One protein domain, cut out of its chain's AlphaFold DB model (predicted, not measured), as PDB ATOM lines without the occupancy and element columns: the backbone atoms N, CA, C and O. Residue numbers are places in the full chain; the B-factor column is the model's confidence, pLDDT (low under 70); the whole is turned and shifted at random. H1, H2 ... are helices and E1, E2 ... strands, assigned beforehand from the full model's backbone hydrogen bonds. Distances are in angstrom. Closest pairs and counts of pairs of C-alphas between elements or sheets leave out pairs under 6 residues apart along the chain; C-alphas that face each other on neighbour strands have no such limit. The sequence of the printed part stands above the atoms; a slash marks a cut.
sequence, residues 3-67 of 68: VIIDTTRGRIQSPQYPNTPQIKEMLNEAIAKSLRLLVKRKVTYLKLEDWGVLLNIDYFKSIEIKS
ATOM      1  N   VAL A   3      -5.215  88.602 -53.090       95.88
ATOM      2  CA  VAL A   3      -4.493  89.843 -52.801       95.88
ATOM      3  C   VAL A   3      -3.173  89.485 -52.133       95.88
ATOM      4  O   VAL A   3      -3.144  88.796 -51.113       95.88
ATOM      5  N   ILE A   4      -2.078  89.955 -52.712       96.75
ATOM      6  CA  ILE A   4      -0.723  89.735 -52.221       96.75
ATOM      7  C   ILE A   4      -0.155  91.079 -51.792       96.75
ATOM      8  O   ILE A   4      -0.139  92.022 -52.578       96.75
ATOM      9  N   ILE A   5       0.315  91.160 -50.551       96.44
ATOM     10  CA  ILE A   5       0.971  92.345 -50.002       96.44
ATOM     11  C   ILE A   5       2.443  92.011 -49.811       96.44
ATOM     12  O   ILE A   5       2.786  91.131 -49.016       96.44
ATOM     13  N   ASP A   6       3.304  92.730 -50.518       96.56
ATOM     14  CA  ASP A   6       4.746  92.637 -50.353       96.56
ATOM     15  C   ASP A   6       5.237  93.723 -49.394       96.56
ATOM     16  O   ASP A   6       4.889  94.905 -49.491       96.56
ATOM     17  N   THR A   7       6.069  93.305 -48.443       94.62
ATOM     18  CA  THR A   7       6.657  94.173 -47.421       94.62
ATOM     19  C   THR A   7       8.171  93.984 -47.361       94.62
ATOM     20  O   THR A   7       8.755  93.091 -47.983       94.62
ATOM     21  N   THR A   8       8.853  94.821 -46.590       95.25
ATOM     22  CA  THR A   8      10.268  94.611 -46.252       95.25
ATOM     23  C   THR A   8      10.489  93.388 -45.363       95.25
ATOM     24  O   THR A   8      11.595  92.861 -45.349       95.25
ATOM     25  N   ARG A   9       9.448  92.900 -44.673       91.19
ATOM     26  CA  ARG A   9       9.513  91.789 -43.707       91.19
ATOM     27  C   ARG A   9       9.030  90.445 -44.259       91.19
ATOM     28  O   ARG A   9       9.098  89.444 -43.557       91.19
ATOM     29  N   GLY A  10       8.529  90.419 -45.490       94.44
ATOM     30  CA  GLY A  10       7.964  89.227 -46.115       94.44
ATOM     31  C   GLY A  10       6.697  89.533 -46.906       94.44
ATOM     32  O   GLY A  10       6.398  90.691 -47.208       94.44
ATOM     33  N   ARG A  11       5.954  88.476 -47.232       95.06
ATOM     34  CA  ARG A  11       4.753  88.524 -48.068       95.06
ATOM     35  C   ARG A  11       3.543  88.018 -47.292       95.06
ATOM     36  O   ARG A  11       3.625  86.986 -46.632       95.06
ATOM     37  N   ILE A  12       2.425  88.724 -47.411       95.31
ATOM     38  CA  ILE A  12       1.138  88.356 -46.812       95.31
ATOM     39  C   ILE A  12       0.151  88.082 -47.945       95.31
ATOM     40  O   ILE A  12       0.136  88.805 -48.940       95.31
ATOM     41  N   GLN A  13      -0.659  87.036 -47.806       95.31
ATOM     42  CA  GLN A  13      -1.661  86.655 -48.798       95.31
ATOM     43  C   GLN A  13      -3.044  86.621 -48.157       95.31
ATOM     44  O   GLN A  13      -3.202  86.172 -47.021       95.31
ATOM     45  N   SER A  14      -4.038  87.119 -48.884       94.69
ATOM     46  CA  SER A  14      -5.437  86.956 -48.512       94.69
ATOM     47  C   SER A  14      -5.928  85.532 -48.807       94.69
ATOM     48  O   SER A  14      -5.298  84.811 -49.584       94.69
ATOM     49  N   PRO A  15      -7.107  85.149 -48.292       95.06
ATOM     50  CA  PRO A  15      -7.877  84.040 -48.841       95.06
ATOM     51  C   PRO A  15      -8.141  84.210 -50.346       95.06
ATOM     52  O   PRO A  15      -8.013  85.307 -50.906       95.06
ATOM     53  N   GLN A  16      -8.524  83.114 -50.997       95.00
ATOM     54  CA  GLN A  16      -8.926  83.127 -52.398       95.00
ATOM     55  C   GLN A  16     -10.352  83.662 -52.535       95.00
ATOM     56  O   GLN A  16     -11.297  83.088 -52.007       95.00
ATOM     57  N   TYR A  17     -10.498  84.731 -53.307       94.00
ATOM     58  CA  TYR A  17     -11.781  85.298 -53.704       94.00
ATOM     59  C   TYR A  17     -12.224  84.775 -55.082       94.00
ATOM     60  O   TYR A  17     -11.366  84.406 -55.900       94.00
ATOM     61  N   PRO A  18     -13.531  84.795 -55.404       94.62
ATOM     62  CA  PRO A  18     -14.031  84.445 -56.735       94.62
ATOM     63  C   PRO A  18     -13.379  85.287 -57.841       94.62
ATOM     64  O   PRO A  18     -13.179  86.488 -57.678       94.62
ATOM     65  N   ASN A  19     -13.034  84.676 -58.978       94.94
ATOM     66  CA  ASN A  19     -12.432  85.383 -60.116       94.94
ATOM     67  C   ASN A  19     -13.507  86.022 -61.012       94.94
ATOM     68  O   ASN A  19     -13.700  85.605 -62.151       94.94
ATOM     69  N   THR A  20     -14.232  87.008 -60.480       95.19
ATOM     70  CA  THR A  20     -15.241  87.774 -61.228       95.19
ATOM     71  C   THR A  20     -14.856  89.255 -61.336       95.19
ATOM     72  O   THR A  20     -14.145  89.772 -60.466       95.19
ATOM     73  N   PRO A  21     -15.328  89.977 -62.374       94.25
ATOM     74  CA  PRO A  21     -15.087  91.415 -62.507       94.25
ATOM     75  C   PRO A  21     -15.565  92.221 -61.293       94.25
ATOM     76  O   PRO A  21     -14.829  93.078 -60.816       94.25
ATOM     77  N   GLN A  22     -16.736  91.888 -60.734       95.06
ATOM     78  CA  GLN A  22     -17.300  92.606 -59.582       95.06
ATOM     79  C   GLN A  22     -16.397  92.503 -58.348       95.06
ATOM     80  O   GLN A  22     -16.112  93.500 -57.689       95.06
ATOM     81  N   ILE A  23     -15.887  91.302 -58.058       94.88
ATOM     82  CA  ILE A  23     -14.955  91.100 -56.945       94.88
ATOM     83  C   ILE A  23     -13.647  91.845 -57.212       94.88
ATOM     84  O   ILE A  23     -13.081  92.441 -56.302       94.88
ATOM     85  N   LYS A  24     -13.169  91.871 -58.460       94.75
ATOM     86  CA  LYS A  24     -11.921  92.561 -58.810       94.75
ATOM     87  C   LYS A  24     -12.046  94.064 -58.575       94.75
ATOM     88  O   LYS A  24     -11.120  94.675 -58.045       94.75
ATOM     89  N   GLU A  25     -13.175  94.653 -58.954       95.88
ATOM     90  CA  GLU A  25     -13.478  96.065 -58.708       95.88
ATOM     91  C   GLU A  25     -13.567  96.368 -57.211       95.88
ATOM     92  O   GLU A  25     -12.876  97.273 -56.743       95.88
ATOM     93  N   MET A  26     -14.302  95.555 -56.445       95.44
ATOM     94  CA  MET A  26     -14.404  95.691 -54.988       95.44
ATOM     95  C   MET A  26     -13.027  95.645 -54.303       95.44
ATOM     96  O   MET A  26     -12.706  96.497 -53.471       95.44
ATOM     97  N   LEU A  27     -12.188  94.667 -54.667       95.50
ATOM     98  CA  LEU A  27     -10.832  94.529 -54.131       95.50
ATOM     99  C   LEU A  27      -9.973  95.755 -54.470       95.50
ATOM    100  O   LEU A  27      -9.299  96.299 -53.593       95.50
ATOM    101  N   ASN A  28     -10.020  96.219 -55.721       95.88
ATOM    102  CA  ASN A  28      -9.286  97.408 -56.155       95.88
ATOM    103  C   ASN A  28      -9.727  98.669 -55.405       95.88
ATOM    104  O   ASN A  28      -8.874  99.458 -54.999       95.88
ATOM    105  N   GLU A  29     -11.028  98.862 -55.182       96.50
ATOM    106  CA  GLU A  29     -11.548 100.020 -54.451       96.50
ATOM    107  C   GLU A  29     -11.067 100.025 -52.993       96.50
ATOM    108  O   GLU A  29     -10.544 101.035 -52.502       96.50
ATOM    109  N   ALA A  30     -11.172  98.882 -52.310       95.31
ATOM    110  CA  ALA A  30     -10.717  98.732 -50.932       95.31
ATOM    111  C   ALA A  30      -9.203  98.970 -50.796       95.31
ATOM    112  O   ALA A  30      -8.758  99.682 -49.884       95.31
ATOM    113  N   ILE A  31      -8.408  98.434 -51.730       95.69
ATOM    114  CA  ILE A  31      -6.958  98.652 -51.796       95.69
ATOM    115  C   ILE A  31      -6.652 100.132 -52.033       95.69
ATOM    116  O   ILE A  31      -5.895 100.727 -51.267       95.69
ATOM    117  N   ALA A  32      -7.274 100.763 -53.031       95.69
ATOM    118  CA  ALA A  32      -7.030 102.163 -53.366       95.69
ATOM    119  C   ALA A  32      -7.371 103.102 -52.198       95.69
ATOM    120  O   ALA A  32      -6.593 104.003 -51.868       95.69
ATOM    121  N   LYS A  33      -8.506 102.872 -51.525       95.62
ATOM    122  CA  LYS A  33      -8.900 103.617 -50.322       95.62
ATOM    123  C   LYS A  33      -7.869 103.456 -49.205       95.62
ATOM    124  O   LYS A  33      -7.478 104.446 -48.585       95.62
ATOM    125  N   SER A  34      -7.400 102.231 -48.981       94.62
ATOM    126  CA  SER A  34      -6.404 101.930 -47.952       94.62
ATOM    127  C   SER A  34      -5.063 102.591 -48.262       94.62
ATOM    128  O   SER A  34      -4.524 103.276 -47.402       94.62
ATOM    129  N   LEU A  35      -4.560 102.510 -49.496       94.25
ATOM    130  CA  LEU A  35      -3.305 103.158 -49.891       94.25
ATOM    131  C   LEU A  35      -3.364 104.685 -49.741       94.25
ATOM    132  O   LEU A  35      -2.430 105.292 -49.217       94.25
ATOM    133  N   ARG A  36      -4.491 105.318 -50.102       95.00
ATOM    134  CA  ARG A  36      -4.696 106.762 -49.872       95.00
ATOM    135  C   ARG A  36      -4.625 107.131 -48.390       95.00
ATOM    136  O   ARG A  36      -4.107 108.195 -48.051       95.00
ATOM    137  N   LEU A  37      -5.156 106.287 -47.507       94.94
ATOM    138  CA  LEU A  37      -5.072 106.493 -46.059       94.94
ATOM    139  C   LEU A  37      -3.668 106.208 -45.518       94.94
ATOM    140  O   LEU A  37      -3.212 106.938 -44.640       94.94
ATOM    141  N   LEU A  38      -2.975 105.205 -46.064       94.62
ATOM    142  CA  LEU A  38      -1.624 104.814 -45.662       94.62
ATOM    143  C   LEU A  38      -0.641 105.977 -45.815       94.62
ATOM    144  O   LEU A  38       0.068 106.305 -44.869       94.62
ATOM    145  N   VAL A  39      -0.678 106.658 -46.965       91.31
ATOM    146  CA  VAL A  39       0.160 107.840 -47.236       91.31
ATOM    147  C   VAL A  39      -0.097 108.965 -46.226       91.31
ATOM    148  O   VAL A  39       0.830 109.665 -45.834       91.31
ATOM    149  N   LYS A  40      -1.342 109.128 -45.758       93.06
ATOM    150  CA  LYS A  40      -1.718 110.198 -44.816       93.06
ATOM    151  C   LYS A  40      -1.415 109.867 -43.354       93.06
ATOM    152  O   LYS A  40      -1.093 110.766 -42.588       93.06
ATOM    153  N   ARG A  41      -1.595 108.608 -42.945       92.50
ATOM    154  CA  ARG A  41      -1.600 108.200 -41.527       92.50
ATOM    155  C   ARG A  41      -0.384 107.380 -41.114       92.50
ATOM    156  O   ARG A  41      -0.266 107.066 -39.935       92.50
ATOM    157  N   LYS A  42       0.494 107.016 -42.057       92.06
ATOM    158  CA  LYS A  42       1.615 106.064 -41.914       92.06
ATOM    159  C   LYS A  42       1.209 104.637 -41.540       92.06
ATOM    160  O   LYS A  42       1.858 103.699 -41.978       92.06
ATOM    161  N   VAL A  43       0.125 104.456 -40.793       95.44
ATOM    162  CA  VAL A  43      -0.472 103.166 -40.458       95.44
ATOM    163  C   VAL A  43      -1.955 103.193 -40.822       95.44
ATOM    164  O   VAL A  43      -2.669 104.143 -40.504       95.44
ATOM    165  N   THR A  44      -2.430 102.158 -41.511       95.62
ATOM    166  CA  THR A  44      -3.846 101.995 -41.867       95.62
ATOM    167  C   THR A  44      -4.224 100.522 -41.898       95.62
ATOM    168  O   THR A  44      -3.358  99.657 -41.932       95.62
ATOM    169  N   TYR A  45      -5.515 100.222 -41.930       94.25
ATOM    170  CA  TYR A  45      -6.014  98.859 -42.054       94.25
ATOM    171  C   TYR A  45      -6.633  98.650 -43.438       94.25
ATOM    172  O   TYR A  45      -7.490  99.432 -43.849       94.25
ATOM    173  N   LEU A  46      -6.199  97.606 -44.144       94.62
ATOM    174  CA  LEU A  46      -6.899  97.089 -45.317       94.62
ATOM    175  C   LEU A  46      -7.883  96.023 -44.839       94.62
ATOM    176  O   LEU A  46      -7.455  94.951 -44.415       94.62
ATOM    177  N   LYS A  47      -9.183  96.319 -44.910       93.12
ATOM    178  CA  LYS A  47     -10.263  95.373 -44.596       93.12
ATOM    179  C   LYS A  47     -10.891  94.844 -45.881       93.12
ATOM    180  O   LYS A  47     -11.305  95.654 -46.708       93.12
ATOM    181  N   LEU A  48     -10.992  93.526 -46.010       92.31
ATOM    182  CA  LEU A  48     -11.667  92.808 -47.090       92.31
ATOM    183  C   LEU A  48     -12.574  91.739 -46.467       92.31
ATOM    184  O   LEU A  48     -12.068  90.738 -45.974       92.31
ATOM    185  N   GLU A  49     -13.891  91.951 -46.476       87.25
ATOM    186  CA  GLU A  49     -14.858  91.036 -45.838       87.25
ATOM    187  C   GLU A  49     -14.440  90.691 -44.386       87.25
ATOM    188  O   GLU A  49     -14.318  91.602 -43.554       87.25
ATOM    189  N   ASP A  50     -14.177  89.411 -44.102       87.25
ATOM    190  CA  ASP A  50     -13.741  88.886 -42.799       87.25
ATOM    191  C   ASP A  50     -12.216  88.875 -42.613       87.25
ATOM    192  O   ASP A  50     -11.698  88.530 -41.549       87.25
ATOM    193  N   TRP A  51     -11.472  89.267 -43.641       93.75
ATOM    194  CA  TRP A  51     -10.024  89.357 -43.617       93.75
ATOM    195  C   TRP A  51      -9.566  90.809 -43.499       93.75
ATOM    196  O   TRP A  51     -10.179  91.750 -44.008       93.75
ATOM    197  N   GLY A  52      -8.414  91.020 -42.881       93.62
ATOM    198  CA  GLY A  52      -7.749  92.299 -43.030       93.62
ATOM    199  C   GLY A  52      -6.378  92.354 -42.398       93.62
ATOM    200  O   GLY A  52      -6.008  91.533 -41.559       93.62
ATOM    201  N   VAL A  53      -5.611  93.338 -42.847       94.88
ATOM    202  CA  VAL A  53      -4.189  93.471 -42.549       94.88
ATOM    203  C   VAL A  53      -3.877  94.906 -42.164       94.88
ATOM    204  O   VAL A  53      -4.309  95.859 -42.817       94.88
ATOM    205  N   LEU A  54      -3.083  95.055 -41.105       94.81
ATOM    206  CA  LEU A  54      -2.507  96.336 -40.725       94.81
ATOM    207  C   LEU A  54      -1.325  96.656 -41.648       94.81
ATOM    208  O   LEU A  54      -0.323  95.945 -41.673       94.81
ATOM    209  N   LEU A  55      -1.445  97.743 -42.397       94.62
ATOM    210  CA  LEU A  55      -0.412  98.279 -43.267       94.62
ATOM    211  C   LEU A  55       0.342  99.381 -42.529       94.62
ATOM    212  O   LEU A  55      -0.270 100.304 -41.997       94.62
ATOM    213  N   ASN A  56       1.668  99.316 -42.555       94.69
ATOM    214  CA  ASN A  56       2.545 100.388 -42.099       94.69
ATOM    215  C   ASN A  56       3.469 100.790 -43.254       94.69
ATOM    216  O   ASN A  56       4.106  99.932 -43.866       94.69
ATOM    217  N   ILE A  57       3.515 102.090 -43.546       94.50
ATOM    218  CA  ILE A  57       4.215 102.677 -44.685       94.50
ATOM    219  C   ILE A  57       5.719 102.414 -44.631       94.50
ATOM    220  O   ILE A  57       6.324 102.219 -45.676       94.50
ATOM    221  N   ASP A  58       6.294 102.309 -43.431       94.75
ATOM    222  CA  ASP A  58       7.727 102.063 -43.238       94.75
ATOM    223  C   ASP A  58       8.140 100.654 -43.704       94.75
ATOM    224  O   ASP A  58       9.308 100.395 -43.995       94.75
ATOM    225  N   TYR A  59       7.182  99.723 -43.785       93.62
ATOM    226  CA  TYR A  59       7.420  98.343 -44.215       93.62
ATOM    227  C   TYR A  59       6.749  98.002 -45.546       93.62
ATOM    228  O   TYR A  59       7.017  96.940 -46.105       93.62
ATOM    229  N   PHE A  60       5.873  98.864 -46.051       94.44
ATOM    230  CA  PHE A  60       5.072  98.614 -47.240       94.44
ATOM    231  C   PHE A  60       5.902  98.712 -48.530       94.44
ATOM    232  O   PHE A  60       6.652  99.668 -48.703       94.44
ATOM    233  N   LYS A  61       5.741  97.754 -49.457       95.69
ATOM    234  CA  LYS A  61       6.322  97.834 -50.810       95.69
ATOM    235  C   LYS A  61       5.246  97.936 -51.888       95.69
ATOM    236  O   LYS A  61       5.215  98.916 -52.624       95.69
ATOM    237  N   SER A  62       4.372  96.937 -51.989       95.75
ATOM    238  CA  SER A  62       3.336  96.881 -53.028       95.75
ATOM    239  C   SER A  62       2.155  95.995 -52.622       95.75
ATOM    240  O   SER A  62       2.239  95.202 -51.683       95.75
ATOM    241  N   ILE A  63       1.037  96.151 -53.340       96.44
ATOM    242  CA  ILE A  63      -0.112  95.237 -53.303       96.44
ATOM    243  C   ILE A  63      -0.430  94.829 -54.736       96.44
ATOM    244  O   ILE A  63      -0.536  95.688 -55.609       96.44
ATOM    245  N   GLU A  64      -0.618  93.535 -54.962       94.94
ATOM    246  CA  GLU A  64      -0.988  92.959 -56.251       94.94
ATOM    247  C   GLU A  64      -2.245  92.097 -56.111       94.94
ATOM    248  O   GLU A  64      -2.439  91.420 -55.101       94.94
ATOM    249  N   ILE A  65      -3.083  92.075 -57.150       94.62
ATOM    250  CA  ILE A  65      -4.182  91.113 -57.275       94.62
ATOM    251  C   ILE A  65      -3.787  90.097 -58.340       94.62
ATOM    252  O   ILE A  65      -3.580  90.461 -59.498       94.62
ATOM    253  N   LYS A  66      -3.724  88.817 -57.970       93.38
ATOM    254  CA  LYS A  66      -3.502  87.720 -58.918       93.38
ATOM    255  C   LYS A  66      -4.795  86.960 -59.160       93.38
ATOM    256  O   LYS A  66      -5.408  86.458 -58.218       93.38
ATOM    257  N   SER A  67      -5.207  86.860 -60.419       83.75
ATOM    258  CA  SER A  67      -6.202  85.876 -60.847       83.75
ATOM    259  C   SER A  67      -5.508  84.520 -60.925       83.75
ATOM    260  O   SER A  67      -4.593  84.347 -61.723       83.75
TER     261      SER A  67
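AT A GLANCE: This is residues 3 to 67 of the 68 residues of an uncharacterized protein of Ligilactobacillus agilis (UniProt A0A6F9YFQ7). One long helix, H1, runs lengthwise over a small three-stranded sheet, E2, E1 and E5, and also packs on a separate hairpin, E3 and E4. The two sheets are joined by the E4 to E5 link. The printed part has 65 residues, ordered E1, E2, H1, E3, E4, E5. The sheet orders are E2 - E1 - E5 and E3 - E4, both antiparallel, and the class is mixed, helices and strands. The whole is compact, with a radius of gyration of the C-alphas of 11.4 A and spans of 32 by 22 by 18 A.

IN THESE COORDINATES: E1, residues 3 to 7, begins at C-alpha 3 (-4.493, 89.843, -52.801) and is 13.1 A long. E2 is residues 10 to 13, 10.3 A. H1, residues 21 to 41, is 30.1 A long and begins at C-alpha 21 (-15.087, 91.415, -62.507). E3 is residues 43 to 48, 16.6 A, and E4 is residues 51 to 56, 16.8 A. E5, residues 60 to 66, is 18.1 A long and ends at C-alpha 66 (-3.502, 87.720, -58.918).

HOW THE PARTS SIT: E1 and E2 form a hairpin, with N 5 and O 12 at 2.9 A. E1, the inner strand, is antiparallel to E5, with N 4 and O 64 at 2.8 A. H1 is on this sheet at a height of 10.1 A, over E1 and E5, and runs along the strands, at 0 degrees to E5 on the local plane. Two layers result: H1 on one face of the sheet. The closest C-alphas of H1 and E5, Ile 31 and Ile 63, are 7.8 A apart. The closest of H1 and E3, Leu 38 and Thr 44, are 5.2 A apart. E3 and E4 form a hairpin, with N 55 and O 44 at 2.7 A. E1 and E4 are apart, as are E3 and E5. In H1, 16 of 17 O i to N i+4 pairs are within hydrogen-bond range.

THE WHOLE: The C-alphas of Thr 20 and Asp 58, the two farthest apart, are 32.5 A apart. The printed part has no cut and no long link. Its mean pLDDT is 94.3, and no printed residue is under 70.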